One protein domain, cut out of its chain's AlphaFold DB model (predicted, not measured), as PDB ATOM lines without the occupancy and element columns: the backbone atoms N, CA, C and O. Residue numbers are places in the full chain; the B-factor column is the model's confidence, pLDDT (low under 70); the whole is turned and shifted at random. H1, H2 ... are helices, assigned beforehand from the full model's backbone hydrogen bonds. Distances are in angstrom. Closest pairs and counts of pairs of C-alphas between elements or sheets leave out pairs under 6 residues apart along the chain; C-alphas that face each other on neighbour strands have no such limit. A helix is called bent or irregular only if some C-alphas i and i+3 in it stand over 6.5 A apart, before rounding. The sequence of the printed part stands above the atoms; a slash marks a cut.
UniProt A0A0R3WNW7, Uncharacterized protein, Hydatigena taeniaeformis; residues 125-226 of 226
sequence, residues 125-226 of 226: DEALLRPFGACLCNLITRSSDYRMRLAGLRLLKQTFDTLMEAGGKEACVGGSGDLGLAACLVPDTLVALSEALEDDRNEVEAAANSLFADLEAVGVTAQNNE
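What this domain is: This is residues 125 to 226 of the 226 residues of an uncharacterized protein of Hydatigena taeniaeformis (UniProt A0A0R3WNW7). Four helices pack into an up-and-down bundle, each running against the one before it; H2 and H3 make the middle, with H1 and H4 on either side of them. A long loop, residues 168 to 179, joins H2 to H3 at one end of the bundle. The printed part has 102 residues with four named helices, H1 to H4 in chain order, and no named strand; its class is all helix. It is compact, with a radius of gyration of the C-alphas of 13.6 A, and only just elongated, spanning 44 by 29 by 23 A.

Where its parts are: H1, residues 126 to 142, begins at C-alpha 126 (-20.243, 22.995, -88.050) and is 22.8 A long. H2, residues 146 to 167, is the longest at 31.7 A. H3, residues 180 to 197, measures 25.3 A; it is irregular, with C-alphas 184 and 187 7.3 A apart, and has a kink of 54 degrees near residue 187. H4, residues 202 to 217, measures 22.1 A and ends at C-alpha 217 (-19.723, 8.748, -69.806).

How they stand to each other: H2, with residues 148 to 156 alone, touches H1 in a hairpin; the closest C-alphas, Ile 140 and Arg 149, are 4.1 A apart. H1 touches H3 at a shallow tilt of 8 degrees, the same way, closest at C-alphas 137 and 192, 5.5 A. H2 and H3 form a hairpin at 23 degrees, closest at C-alphas 163 and 182, 5.9 A. H2 touches H4 at 19 degrees, the same way, closest at C-alphas 150 and 204, 5.2 A. H3, with residues 190 to 197 alone, touches H4 in a hairpin at a steep tilt of 36 degrees, only just steep; C-alphas 197 and 205 are closest, 4.7 A. H1 and H4 are apart. Every O i to N i+4 pair is within hydrogen-bond range in H2 and H4; H1 has 12 of 13 and H3 9 of 14.

The domain as a whole: The C-alphas of Ser 144 and Val 173, the two farthest apart, are 44.8 A apart. The printed part has no cut. The H2 to H3 link is long; the other two are tight. Mean pLDDT of the printed part is 83.7, under 70 at residues 166 to 179 and 221 to 226.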
ATOM      1  N   ASP A 125     -24.798  22.229 -88.739       85.88
ATOM      2  CA  ASP A 125     -23.788  22.970 -89.504       85.88
ATOM      3  C   ASP A 125     -22.612  23.412 -88.609       85.88
ATOM      4  O   ASP A 125     -22.694  24.348 -87.801       85.88
ATOM      5  N   GLU A 126     -21.477  22.732 -88.781       88.75
ATOM      6  CA  GLU A 126     -20.243  22.995 -88.050       88.75
ATOM      7  C   GLU A 126     -19.699  24.413 -88.266       88.75
ATOM      8  O   GLU A 126     -19.010  24.936 -87.387       88.75
ATOM      9  N   ALA A 127     -20.022  25.064 -89.391       87.56
ATOM     10  CA  ALA A 127     -19.607  26.439 -89.658       87.56
ATOM     11  C   ALA A 127     -20.226  27.435 -88.666       87.56
ATOM     12  O   ALA A 127     -19.661  28.508 -88.454       87.56
ATOM     13  N   LEU A 128     -21.348  27.076 -88.032       89.50
ATOM     14  CA  LEU A 128     -22.008  27.867 -86.992       89.50
ATOM     15  C   LEU A 128     -21.802  27.284 -85.595       89.50
ATOM     16  O   LEU A 128     -21.620  28.049 -84.642       89.50
ATOM     17  N   LEU A 129     -21.768  25.953 -85.463       91.81
ATOM     18  CA  LEU A 129     -21.521  25.298 -84.178       91.81
ATOM     19  C   LEU A 129     -20.109  25.575 -83.655       91.81
ATOM     20  O   LEU A 129     -19.971  25.952 -82.492       91.81
ATOM     21  N   ARG A 130     -19.063  25.463 -84.487       93.06
ATOM     22  CA  ARG A 130     -17.678  25.675 -84.028       93.06
ATOM     23  C   ARG A 130     -17.448  27.103 -83.515       93.06
ATOM     24  O   ARG A 130     -16.958  27.236 -82.394       93.06
ATOM     25  N   PRO A 131     -17.841  28.185 -84.226       93.31
ATOM     26  CA  PRO A 131     -17.723  29.536 -83.677       93.31
ATOM     27  C   PRO A 131     -18.539  29.747 -82.400       93.31
ATOM     28  O   PRO A 131     -18.095  30.472 -81.510       93.31
ATOM     29  N   PHE A 132     -19.714  29.118 -82.289       95.56
ATOM     30  CA  PHE A 132     -20.529  29.184 -81.078       95.56
ATOM     31  C   PHE A 132     -19.822  28.534 -79.882       95.56
ATOM     32  O   PHE A 132     -19.646  29.180 -78.847       95.56
ATOM     33  N   GLY A 133     -19.341  27.298 -80.046       96.06
ATOM     34  CA  GLY A 133     -18.566  26.595 -79.023       96.06
ATOM     35  C   GLY A 133     -17.299  27.351 -78.635       96.06
ATOM     36  O   GLY A 133     -17.035  27.528 -77.449       96.06
ATOM     37  N   ALA A 134     -16.575  27.907 -79.609       95.62
ATOM     38  CA  ALA A 134     -15.406  28.742 -79.352       95.62
ATOM     39  C   ALA A 134     -15.755  30.009 -78.551       95.62
ATOM     40  O   ALA A 134     -14.976  30.430 -77.695       95.62
ATOM     41  N   CYS A 135     -16.919  30.632 -78.777       95.38
ATOM     42  CA  CYS A 135     -17.374  31.763 -77.959       95.38
ATOM     43  C   CYS A 135     -17.602  31.348 -76.499       95.38
ATOM     44  O   CYS A 135     -17.164  32.061 -75.595       95.38
ATOM     45  N   LEU A 136     -18.231  30.192 -76.262       97.06
ATOM     46  CA  LEU A 136     -18.435  29.654 -74.914       97.06
ATOM     47  C   LEU A 136     -17.108  29.273 -74.244       97.06
ATOM     48  O   LEU A 136     -16.871  29.658 -73.103       97.06
ATOM     49  N   CYS A 137     -16.204  28.606 -74.963       97.25
ATOM     50  CA  CYS A 137     -14.878  28.249 -74.454       97.25
ATOM     51  C   CYS A 137     -14.058  29.495 -74.098       97.25
ATOM     52  O   CYS A 137     -13.441  29.544 -73.041       97.25
ATOM     53  N   ASN A 138     -14.117  30.550 -74.917       95.44
ATOM     54  CA  ASN A 138     -13.472  31.825 -74.599       95.44
ATOM     55  C   ASN A 138     -14.071  32.502 -73.357       95.44
ATOM     56  O   ASN A 138     -13.333  33.144 -72.614       95.44
ATOM     57  N   LEU A 139     -15.383  32.378 -73.111       94.50
ATOM     58  CA  LEU A 139     -15.969  32.867 -71.858       94.50
ATOM     59  C   LEU A 139     -15.384  32.137 -70.648       94.50
ATOM     60  O   LEU A 139     -15.134  32.785 -69.634       94.50
ATOM     61  N   ILE A 140     -15.157  30.829 -70.765       96.56
ATOM     62  CA  ILE A 140     -14.596  29.991 -69.702       96.56
ATOM     63  C   ILE A 140     -13.126  30.348 -69.454       96.56
ATOM     64  O   ILE A 140     -12.760  30.623 -68.321       96.56
ATOM     65  N   THR A 141     -12.298  30.428 -70.492       95.06
ATOM     66  CA  THR A 141     -10.838  30.584 -70.336       95.06
ATOM     67  C   THR A 141     -10.387  32.032 -70.140       95.06
ATOM     68  O   THR A 141      -9.403  32.306 -69.457       95.06
ATOM     69  N   ARG A 142     -11.095  33.008 -70.726       92.75
ATOM     70  CA  ARG A 142     -10.615  34.405 -70.785       92.75
ATOM     71  C   ARG A 142     -11.326  35.367 -69.844       92.75
ATOM     72  O   ARG A 142     -10.866  36.500 -69.688       92.75
ATOM     73  N   SER A 143     -12.446  34.976 -69.238       92.50
ATOM     74  CA  SER A 143     -13.188  35.889 -68.363       92.50
ATOM     75  C   SER A 143     -12.546  35.982 -66.983       92.50
ATOM     76  O   SER A 143     -12.423  34.989 -66.268       92.50
ATOM     77  N   SER A 144     -12.233  37.202 -66.544       92.25
ATOM     78  CA  SER A 144     -11.782  37.450 -65.171       92.25
ATOM     79  C   SER A 144     -12.902  37.274 -64.137       92.25
ATOM     80  O   SER A 144     -12.628  36.957 -62.981       92.25
ATOM     81  N   ASP A 145     -14.164  37.470 -64.536       93.00
ATOM     82  CA  ASP A 145     -15.328  37.239 -63.678       93.00
ATOM     83  C   ASP A 145     -15.702  35.749 -63.659       93.00
ATOM     84  O   ASP A 145     -16.109  35.181 -64.675       93.00
ATOM     85  N   TYR A 146     -15.611  35.128 -62.482       94.31
ATOM     86  CA  TYR A 146     -15.958  33.721 -62.288       94.31
ATOM     87  C   TYR A 146     -17.418  33.411 -62.650       94.31
ATOM     88  O   TYR A 146     -17.720  32.298 -63.076       94.31
ATOM     89  N   ARG A 147     -18.331  34.387 -62.534       94.31
ATOM     90  CA  ARG A 147     -19.737  34.206 -62.926       94.31
ATOM     91  C   ARG A 147     -19.877  34.007 -64.426       94.31
ATOM     92  O   ARG A 147     -20.695  33.202 -64.852       94.31
ATOM     93  N   MET A 148     -19.051  34.694 -65.211       94.44
ATOM     94  CA  MET A 148     -19.016  34.538 -66.664       94.44
ATOM     95  C   MET A 148     -18.439  33.185 -67.068       94.44
ATOM     96  O   MET A 148     -18.987  32.541 -67.962       94.44
ATOM     97  N   ARG A 149     -17.391  32.718 -66.374       96.38
ATOM     98  CA  ARG A 149     -16.841  31.370 -66.586       96.38
ATOM     99  C   ARG A 149     -17.876  30.291 -66.266       96.38
ATOM    100  O   ARG A 149     -18.131  29.415 -67.088       96.38
ATOM    101  N   LEU A 150     -18.552  30.416 -65.122       96.88
ATOM    102  CA  LEU A 150     -19.629  29.517 -64.703       96.88
ATOM    103  C   LEU A 150     -20.811  29.516 -65.685       96.88
ATOM    104  O   LEU A 150     -21.336  28.456 -66.021       96.88
ATOM    105  N   ALA A 151     -21.219  30.690 -66.168       96.44
ATOM    106  CA  ALA A 151     -22.266  30.817 -67.175       96.44
ATOM    107  C   ALA A 151     -21.860  30.153 -68.502       96.44
ATOM    108  O   ALA A 151     -22.667  29.442 -69.101       96.44
ATOM    109  N   GLY A 152     -20.600  30.318 -68.921       97.00
ATOM    110  CA  GLY A 152     -20.019  29.625 -70.071       97.00
ATOM    111  C   GLY A 152     -20.098  28.103 -69.935       97.00
ATOM    112  O   GLY A 152     -20.618  27.448 -70.835       97.00
ATOM    113  N   LEU A 153     -19.682  27.548 -68.788       97.94
ATOM    114  CA  LEU A 153     -19.766  26.107 -68.502       97.94
ATOM    115  C   LEU A 153     -21.206  25.584 -68.555       97.94
ATOM    116  O   LEU A 153     -21.470  24.551 -69.166       97.94
ATOM    117  N   ARG A 154     -22.156  26.306 -67.949       97.19
ATOM    118  CA  ARG A 154     -23.575  25.914 -67.937       97.19
ATOM    119  C   ARG A 154     -24.196  25.939 -69.330       97.19
ATOM    120  O   ARG A 154     -24.912  25.007 -69.689       97.19
ATOM    121  N   LEU A 155     -23.907  26.971 -70.125       97.25
ATOM    122  CA  LEU A 155     -24.357  27.046 -71.518       97.25
ATOM    123  C   LEU A 155     -23.712  25.961 -72.380       97.25
ATOM    124  O   LEU A 155     -24.387  25.393 -73.236       97.25
ATOM    125  N   LEU A 156     -22.432  25.658 -72.152       96.88
ATOM    126  CA  LEU A 156     -21.726  24.609 -72.879       96.88
ATOM    127  C   LEU A 156     -22.318  23.237 -72.559       96.88
ATOM    128  O   LEU A 156     -22.671  22.510 -73.483       96.88
ATOM    129  N   LYS A 157     -22.556  22.930 -71.278       95.62
ATOM    130  CA  LYS A 157     -23.261  21.709 -70.871       95.62
ATOM    131  C   LYS A 157     -24.636  21.605 -71.534       95.62
ATOM    132  O   LYS A 157     -24.916  20.612 -72.194       95.62
ATOM    133  N   GLN A 158     -25.457  22.652 -71.439       94.19
ATOM    134  CA  GLN A 158     -26.777  22.680 -72.078       94.19
ATOM    135  C   GLN A 158     -26.691  22.469 -73.600       94.19
ATOM    136  O   GLN A 158     -27.584  21.865 -74.197       94.19
ATOM    137  N   THR A 159     -25.633  22.974 -74.236       94.62
ATOM    138  CA  THR A 159     -25.380  22.792 -75.670       94.62
ATOM    139  C   THR A 159     -25.123  21.327 -75.996       94.62
ATOM    140  O   THR A 159     -25.771  20.799 -76.898       94.62
ATOM    141  N   PHE A 160     -24.253  20.651 -75.239       92.62
ATOM    142  CA  PHE A 160     -24.028  19.211 -75.382       92.62
ATOM    143  C   PHE A 160     -25.306  18.410 -75.133       92.62
ATOM    144  O   PHE A 160     -25.676  17.606 -75.986       92.62
ATOM    145  N   ASP A 161     -26.023  18.684 -74.039       90.44
ATOM    146  CA  ASP A 161     -27.284  18.005 -73.712       90.44
ATOM    147  C   ASP A 161     -28.284  18.121 -74.881       90.44
ATOM    148  O   ASP A 161     -28.834  17.125 -75.347       90.44
ATOM    149  N   THR A 162     -28.439  19.325 -75.442       89.31
ATOM    150  CA  THR A 162     -29.356  19.584 -76.568       89.31
ATOM    151  C   THR A 162     -28.930  18.856 -77.849       89.31
ATOM    152  O   THR A 162     -29.772  18.289 -78.548       89.31
ATOM    153  N   LEU A 163     -27.635  18.869 -78.186       88.12
ATOM    154  CA  LEU A 163     -27.120  18.236 -79.406       88.12
ATOM    155  C   LEU A 163     -27.170  16.702 -79.324       88.12
ATOM    156  O   LEU A 163     -27.492  16.048 -80.319       88.12
ATOM    157  N   MET A 164     -26.907  16.130 -78.147       82.56
ATOM    158  CA  MET A 164     -26.986  14.683 -77.921       82.56
ATOM    159  C   MET A 164     -28.436  14.180 -77.928       82.56
ATOM    160  O   MET A 164     -28.726  13.146 -78.534       82.56
ATOM    161  N   GLU A 165     -29.378  14.928 -77.339       80.19
ATOM    162  CA  GLU A 165     -30.812  14.608 -77.422       80.19
ATOM    163  C   GLU A 165     -31.348  14.672 -78.862       80.19
ATOM    164  O   GLU A 165     -32.183  13.850 -79.256       80.19
ATOM    165  N   ALA A 166     -30.867  15.631 -79.660       66.50
ATOM    166  CA  ALA A 166     -31.247  15.768 -81.063       66.50
ATOM    167  C   ALA A 166     -30.746  14.586 -81.915       66.50
ATOM    168  O   ALA A 166     -31.521  14.038 -82.701       66.50
ATOM    169  N   GLY A 167     -29.500  14.137 -81.707       53.62
ATOM    170  CA  GLY A 167     -28.928  12.971 -82.398       53.62
ATOM    171  C   GLY A 167     -29.618  11.643 -82.051       53.62
ATOM    172  O   GLY A 167     -29.760  10.766 -82.905       53.62
ATOM    173  N   GLY A 168     -30.147  11.511 -80.831       49.28
ATOM    174  CA  GLY A 168     -30.853  10.307 -80.374       49.28
ATOM    175  C   GLY A 168     -32.165   9.992 -81.112       49.28
ATOM    176  O   GLY A 168     -32.611   8.843 -81.096       49.28
ATOM    177  N   LYS A 169     -32.790  10.970 -81.787       45.91
ATOM    178  CA  LYS A 169     -34.033  10.746 -82.554       45.91
ATOM    179  C   LYS A 169     -33.806  10.109 -83.927       45.91
ATOM    180  O   LYS A 169     -34.716   9.450 -84.423       45.91
ATOM    181  N   GLU A 170     -32.616  10.248 -84.508       43.75
ATOM    182  CA  GLU A 170     -32.237   9.582 -85.765       43.75
ATOM    183  C   GLU A 170     -31.387   8.319 -85.521       43.75
ATOM    184  O   GLU A 170     -31.420   7.388 -86.323       43.75
ATOM    185  N   ALA A 171     -30.719   8.213 -84.366       41.25
ATOM    186  CA  ALA A 171     -29.856   7.088 -83.989       41.25
ATOM    187  C   ALA A 171     -30.592   5.893 -83.340       41.25
ATOM    188  O   ALA A 171     -30.032   5.162 -82.521       41.25
ATOM    189  N   CYS A 172     -31.846   5.630 -83.716       35.09
ATOM    190  CA  CYS A 172     -32.569   4.429 -83.284       35.09
ATOM    191  C   CYS A 172     -32.141   3.163 -84.053       35.09
ATOM    192  O   CYS A 172     -33.000   2.369 -84.411       35.09
ATOM    193  N   VAL A 173     -30.842   2.940 -84.297       37.41
ATOM    194  CA  VAL A 173     -30.273   1.612 -84.605       37.41
ATOM    195  C   VAL A 173     -28.803   1.560 -84.149       37.41
ATOM    196  O   VAL A 173     -27.892   1.809 -84.924       37.41
ATOM    197  N   GLY A 174     -28.580   1.187 -82.885       36.12
ATOM    198  CA  GLY A 174     -27.362   0.501 -82.428       36.12
ATOM    199  C   GLY A 174     -26.041   1.282 -82.429       36.12
ATOM    200  O   GLY A 174     -25.235   1.132 -83.336       36.12
ATOM    201  N   GLY A 175     -25.748   1.967 -81.323       37.06
ATOM    202  CA  GLY A 175     -24.385   2.371 -80.967       37.06
ATOM    203  C   GLY A 175     -24.365   3.228 -79.708       37.06
ATOM    204  O   GLY A 175     -24.832   4.360 -79.732       37.06
ATOM    205  N   SER A 176     -23.852   2.705 -78.592       42.06
ATOM    206  CA  SER A 176     -23.462   3.568 -77.474       42.06
ATOM    207  C   SER A 176     -22.185   4.316 -77.867       42.06
ATOM    208  O   SER A 176     -21.212   3.655 -78.228       42.06
ATOM    209  N   GLY A 177     -22.176   5.645 -77.756       51.97
ATOM    210  CA  GLY A 177     -20.942   6.440 -77.818       51.97
ATOM    211  C   GLY A 177     -20.696   7.253 -79.091       51.97
ATOM    212  O   GLY A 177     -19.540   7.540 -79.382       51.97
ATOM    213  N   ASP A 178     -21.728   7.634 -79.852       61.50
ATOM    214  CA  ASP A 178     -21.544   8.614 -80.930       61.50
ATOM    215  C   ASP A 178     -21.895  10.028 -80.439       61.50
ATOM    216  O   ASP A 178     -23.039  10.316 -80.085       61.50
ATOM    217  N   LEU A 179     -20.891  10.906 -80.412       67.62
ATOM    218  CA  LEU A 179     -21.032  12.336 -80.115       67.62
ATOM    219  C   LEU A 179     -21.882  13.080 -81.153       67.62
ATOM    220  O   LEU A 179     -22.295  14.218 -80.906       67.62
ATOM    221  N   GLY A 180     -22.113  12.465 -82.318       77.81
ATOM    222  CA  GLY A 180     -22.905  13.028 -83.400       77.81
ATOM    223  C   GLY A 180     -22.465  14.453 -83.739       77.81
ATOM    224  O   GLY A 180     -21.282  14.743 -83.913       77.81
ATOM    225  N   LEU A 181     -23.430  15.372 -83.770       80.50
ATOM    226  CA  LEU A 181     -23.224  16.783 -84.117       80.50
ATOM    227  C   LEU A 181     -22.333  17.550 -83.118       80.50
ATOM    228  O   LEU A 181     -21.791  18.604 -83.456       80.50
ATOM    229  N   ALA A 182     -22.168  17.043 -81.891       86.12
ATOM    230  CA  ALA A 182     -21.384  17.703 -80.850       86.12
ATOM    231  C   ALA A 182     -19.872  17.430 -80.959       86.12
ATOM    232  O   ALA A 182     -19.082  18.121 -80.312       86.12
ATOM    233  N   ALA A 183     -19.450  16.471 -81.795       87.94
ATOM    234  CA  ALA A 183     -18.046  16.076 -81.927       87.94
ATOM    235  C   ALA A 183     -17.126  17.253 -82.292       87.94
ATOM    236  O   ALA A 183     -16.013  17.361 -81.777       87.94
ATOM    237  N   CYS A 184     -17.612  18.186 -83.118       90.19
ATOM    238  CA  CYS A 184     -16.846  19.355 -83.545       90.19
ATOM    239  C   CYS A 184     -16.498  20.337 -82.408       90.19
ATOM    240  O   CYS A 184     -15.602  21.163 -82.580       90.19
ATOM    241  N   LEU A 185     -17.180  20.252 -81.259       93.19
ATOM    242  CA  LEU A 185     -16.986  21.144 -80.109       93.19
ATOM    243  C   LEU A 185     -15.996  20.587 -79.080       93.19
ATOM    244  O   LEU A 185     -15.499  21.334 -78.234       93.19
ATOM    245  N   VAL A 186     -15.728  19.281 -79.125       92.00
ATOM    246  CA  VAL A 186     -14.966  18.564 -78.097       92.00
ATOM    247  C   VAL A 186     -13.546  19.102 -77.907       92.00
ATOM    248  O   VAL A 186     -13.193  19.347 -76.755       92.00
ATOM    249  N   PRO A 187     -12.726  19.318 -78.958       91.12
ATOM    250  CA  PRO A 187     -11.324  19.685 -78.757       91.12
ATOM    251  C   PRO A 187     -11.158  20.974 -77.941       91.12
ATOM    252  O   PRO A 187     -10.450  20.981 -76.936       91.12
ATOM    253  N   ASP A 188     -11.881  22.033 -78.315       93.19
ATOM    254  CA  ASP A 188     -11.836  23.321 -77.613       93.19
ATOM    255  C   ASP A 188     -12.469  23.228 -76.217       93.19
ATOM    256  O   ASP A 188     -11.997  23.861 -75.270       93.19
ATOM    257  N   THR A 189     -13.507  22.395 -76.070       95.56
ATOM    258  CA  THR A 189     -14.166  22.149 -74.782       95.56
ATOM    259  C   THR A 189     -13.217  21.492 -73.788       95.56
ATOM    260  O   THR A 189     -13.149  21.934 -72.646       95.56
ATOM    261  N   LEU A 190     -12.459  20.468 -74.194       94.75
ATOM    262  CA  LEU A 190     -11.522  19.783 -73.298       94.75
ATOM    263  C   LEU A 190     -10.408  20.719 -72.816       94.75
ATOM    264  O   LEU A 190     -10.052  20.681 -71.640       94.75
ATOM    265  N   VAL A 191      -9.913  21.603 -73.689       94.94
ATOM    266  CA  VAL A 191      -8.950  22.644 -73.297       94.94
ATOM    267  C   VAL A 191      -9.576  23.585 -72.268       94.94
ATOM    268  O   VAL A 191      -9.012  23.780 -71.193       94.94
ATOM    269  N   ALA A 192     -10.776  24.105 -72.540       96.25
ATOM    270  CA  ALA A 192     -11.464  25.000 -71.609       96.25
ATOM    271  C   ALA A 192     -11.789  24.336 -70.259       96.25
ATOM    272  O   ALA A 192     -11.692  24.983 -69.218       96.25
ATOM    273  N   LEU A 193     -12.148  23.049 -70.264       96.69
ATOM    274  CA  LEU A 193     -12.391  22.272 -69.051       96.69
ATOM    275  C   LEU A 193     -11.112  22.065 -68.246       96.69
ATOM    276  O   LEU A 193     -11.160  22.213 -67.032       96.69
ATOM    277  N   SER A 194      -9.979  21.778 -68.895       94.88
ATOM    278  CA  SER A 194      -8.703  21.613 -68.188       94.88
ATOM    279  C   SER A 194      -8.316  22.863 -67.393       94.88
ATOM    280  O   SER A 194      -7.932  22.746 -66.236       94.88
ATOM    281  N   GLU A 195      -8.530  24.056 -67.958       94.69
ATOM    282  CA  GLU A 195      -8.316  25.319 -67.244       94.69
ATOM    283  C   GLU A 195      -9.356  25.536 -66.130       94.69
ATOM    284  O   GLU A 195      -9.016  25.979 -65.037       94.69
ATOM    285  N   ALA A 196     -10.628  25.209 -66.379       95.81
ATOM    286  CA  ALA A 196     -11.707  25.408 -65.409       95.81
ATOM    287  C   ALA A 196     -11.665  24.437 -64.212       95.81
ATOM    288  O   ALA A 196     -12.222  24.741 -63.158       95.81
ATOM    289  N   LEU A 197     -11.026  23.276 -64.365       95.75
ATOM    290  CA  LEU A 197     -10.772  22.325 -63.278       95.75
ATOM    291  C   LEU A 197      -9.695  22.821 -62.305       95.75
ATOM    292  O   LEU A 197      -9.658  22.378 -61.163       95.75
ATOM    293  N   GLU A 198      -8.842  23.748 -62.739       94.94
ATOM    294  CA  GLU A 198      -7.829  24.401 -61.904       94.94
ATOM    295  C   GLU A 198      -8.316  25.758 -61.350       94.94
ATOM    296  O   GLU A 198      -7.519  26.547 -60.842       94.94
ATOM    297  N   ASP A 199      -9.618  26.064 -61.449       95.75
ATOM    298  CA  ASP A 199     -10.175  27.350 -61.021       95.75
ATOM    299  C   ASP A 199     -10.188  27.509 -59.491       95.75
ATOM    300  O   ASP A 199     -10.606  26.620 -58.752       95.75
ATOM    301  N   ASP A 200      -9.839  28.704 -59.008       94.38
ATOM    302  CA  ASP A 200      -9.870  29.060 -57.580       94.38
ATOM    303  C   ASP A 200     -11.282  29.008 -56.953       94.38
ATOM    304  O   ASP A 200     -11.445  29.140 -55.732       94.38
ATOM    305  N   ARG A 201     -12.337  28.925 -57.774       96.50
ATOM    306  CA  ARG A 201     -13.735  28.877 -57.342       96.50
ATOM    307  C   ARG A 201     -14.311  27.472 -57.465       96.50
ATOM    308  O   ARG A 201     -14.606  27.007 -58.564       96.50
ATOM    309  N   ASN A 202     -14.657  26.895 -56.315       96.25
ATOM    310  CA  ASN A 202     -15.310  25.589 -56.212       96.25
ATOM    311  C   ASN A 202     -16.557  25.448 -57.105       96.25
ATOM    312  O   ASN A 202     -16.841  24.358 -57.586       96.25
ATOM    313  N   GLU A 203     -17.342  26.513 -57.324       96.94
ATOM    314  CA  GLU A 203     -18.536  26.427 -58.176       96.94
ATOM    315  C   GLU A 203     -18.198  26.247 -59.661       96.94
ATOM    316  O   GLU A 203     -18.954  25.596 -60.382       96.94
ATOM    317  N   VAL A 204     -17.086  26.834 -60.114       97.38
ATOM    318  CA  VAL A 204     -16.592  26.700 -61.491       97.38
ATOM    319  C   VAL A 204     -15.992  25.311 -61.669       97.38
ATOM    320  O   VAL A 204     -16.412  24.590 -62.574       97.38
ATOM    321  N   GLU A 205     -15.120  24.897 -60.747       97.50
ATOM    322  CA  GLU A 205     -14.522  23.559 -60.725       97.50
ATOM    323  C   GLU A 205     -15.602  22.462 -60.714       97.50
ATOM    324  O   GLU A 205     -15.555  21.521 -61.504       97.50
ATOM    325  N   ALA A 206     -16.625  22.585 -59.862       97.62
ATOM    326  CA  ALA A 206     -17.709  21.606 -59.782       97.62
ATOM    327  C   ALA A 206     -18.529  21.525 -61.081       97.62
ATOM    328  O   ALA A 206     -18.914  20.433 -61.504       97.62
ATOM    329  N   ALA A 207     -18.793  22.664 -61.730       97.38
ATOM    330  CA  ALA A 207     -19.487  22.689 -63.014       97.38
ATOM    331  C   ALA A 207     -18.634  22.078 -64.139       97.38
ATOM    332  O   ALA A 207     -19.168  21.341 -64.971       97.38
ATOM    333  N   ALA A 208     -17.322  22.333 -64.138       97.25
ATOM    334  CA  ALA A 208     -16.377  21.741 -65.081       97.25
ATOM    335  C   ALA A 208     -16.271  20.223 -64.890       97.25
ATOM    336  O   ALA A 208     -16.424  19.482 -65.855       97.25
ATOM    337  N   ASN A 209     -16.122  19.755 -63.646       96.25
ATOM    338  CA  ASN A 209     -16.122  18.332 -63.300       96.25
ATOM    339  C   ASN A 209     -17.411  17.631 -63.740       96.25
ATOM    340  O   ASN A 209     -17.355  16.538 -64.295       96.25
ATOM    341  N   SER A 210     -18.571  18.261 -63.530       96.50
ATOM    342  CA  SER A 210     -19.851  17.701 -63.977       96.50
ATOM    343  C   SER A 210     -19.898  17.532 -65.496       96.50
ATOM    344  O   SER A 210     -20.293  16.470 -65.964       96.50
ATOM    345  N   LEU A 211     -19.499  18.550 -66.265       95.31
ATOM    346  CA  LEU A 211     -19.485  18.462 -67.728       95.31
ATOM    347  C   LEU A 211     -18.430  17.461 -68.222       95.31
ATOM    348  O   LEU A 211     -18.693  16.697 -69.145       95.31
ATOM    349  N   PHE A 212     -17.255  17.425 -67.597       94.38
ATOM    350  CA  PHE A 212     -16.213  16.459 -67.929       94.38
ATOM    351  C   PHE A 212     -16.688  15.018 -67.709       94.38
ATOM    352  O   PHE A 212     -16.525  14.190 -68.600       94.38
ATOM    353  N   ALA A 213     -17.343  14.737 -66.578       92.44
ATOM    354  CA  ALA A 213     -17.913  13.425 -66.278       92.44
ATOM    355  C   ALA A 213     -18.999  13.011 -67.289       92.44
ATOM    356  O   ALA A 213     -19.039  11.852 -67.702       92.44
ATOM    357  N   ASP A 214     -19.846  13.952 -67.723       90.75
ATOM    358  CA  ASP A 214     -20.855  13.700 -68.760       90.75
ATOM    359  C   ASP A 214     -20.192  13.315 -70.096       90.75
ATOM    360  O   ASP A 214     -20.596  12.346 -70.739       90.75
ATOM    361  N   LEU A 215     -19.131  14.025 -70.498       89.31
ATOM    362  CA  LEU A 215     -18.361  13.700 -71.705       89.31
ATOM    363  C   LEU A 215     -17.619  12.358 -71.562       89.31
ATOM    364  O   LEU A 215     -17.570  11.565 -72.502       89.31
ATOM    365  N   GLU A 216     -17.079  12.054 -70.384       87.88
ATOM    366  CA  GLU A 216     -16.471  10.755 -70.079       87.88
ATOM    367  C   GLU A 216     -17.456   9.600 -70.250       87.88
ATOM    368  O   GLU A 216     -17.139   8.603 -70.902       87.88
ATOM    369  N   ALA A 217     -18.671   9.755 -69.722       86.19
ATOM    370  CA  ALA A 217     -19.723   8.748 -69.806       86.19
ATOM    371  C   ALA A 217     -20.144   8.442 -71.254       86.19
ATOM    372  O   ALA A 217     -20.580   7.328 -71.548       86.19
ATOM    373  N   VAL A 218     -19.986   9.410 -72.160       80.56
ATOM    374  CA  VAL A 218     -20.275   9.269 -73.598       80.56
ATOM    375  C   VAL A 218     -19.061   8.732 -74.382       80.56
ATOM    376  O   VAL A 218     -19.183   8.402 -75.559       80.56
ATOM    377  N   GLY A 219     -17.906   8.547 -73.732       74.12
ATOM    378  CA  GLY A 219     -16.706   7.937 -74.319       74.12
ATOM    379  C   GLY A 219     -15.739   8.927 -74.974       74.12
ATOM    380  O   GLY A 219     -14.840   8.514 -75.705       74.12
ATOM    381  N   VAL A 220     -15.896  10.225 -74.705       72.88
ATOM    382  CA  VAL A 220     -15.155  11.305 -75.377       72.88
ATOM    383  C   VAL A 220     -13.683  11.370 -74.970       72.88
ATOM    384  O   VAL A 220     -12.817  11.675 -75.786       72.88
ATOM    385  N   THR A 221     -13.373  11.082 -73.710       59.75
ATOM    386  CA  THR A 221     -12.016  11.238 -73.162       59.75
ATOM    387  C   THR A 221     -11.163   9.975 -73.298       59.75
ATOM    388  O   THR A 221      -9.942  10.039 -73.172       59.75
ATOM    389  N   ALA A 222     -11.779   8.828 -73.606       55.62
ATOM    390  CA  ALA A 222     -11.092   7.544 -73.741       55.62
ATOM    391  C   ALA A 222     -10.274   7.424 -75.044       55.62
ATOM    392  O   ALA A 222      -9.383   6.582 -75.124       55.62
ATOM    393  N   GLN A 223     -10.538   8.271 -76.047       48.62
ATOM    394  CA  GLN A 223      -9.865   8.234 -77.355       48.62
ATOM    395  C   GLN A 223      -8.467   8.886 -77.381       48.62
ATOM    396  O   GLN A 223      -7.787   8.793 -78.395       48.62
ATOM    397  N   ASN A 224      -8.004   9.502 -76.285       39.47
ATOM    398  CA  ASN A 224      -6.680  10.147 -76.211       39.47
ATOM    399  C   ASN A 224      -5.566   9.255 -75.612       39.47
ATOM    400  O   ASN A 224      -4.478   9.756 -75.333       39.47
ATOM    401  N   ASN A 225      -5.819   7.955 -75.407       32.69
ATOM    402  CA  ASN A 225      -4.874   6.998 -74.806       32.69
ATOM    403  C   ASN A 225      -4.378   5.908 -75.787       32.69
ATOM    404  O   ASN A 225      -4.192   4.762 -75.376       32.69
ATOM    405  N   GLU A 226      -4.135   6.251 -77.057       32.47
ATOM    406  CA  GLU A 226      -3.369   5.407 -78.000       32.47
ATOM    407  C   GLU A 226      -2.209   6.168 -78.652       32.47
ATOM    408  O   GLU A 226      -2.433   7.287 -79.169       32.47
TER     409      GLU A 226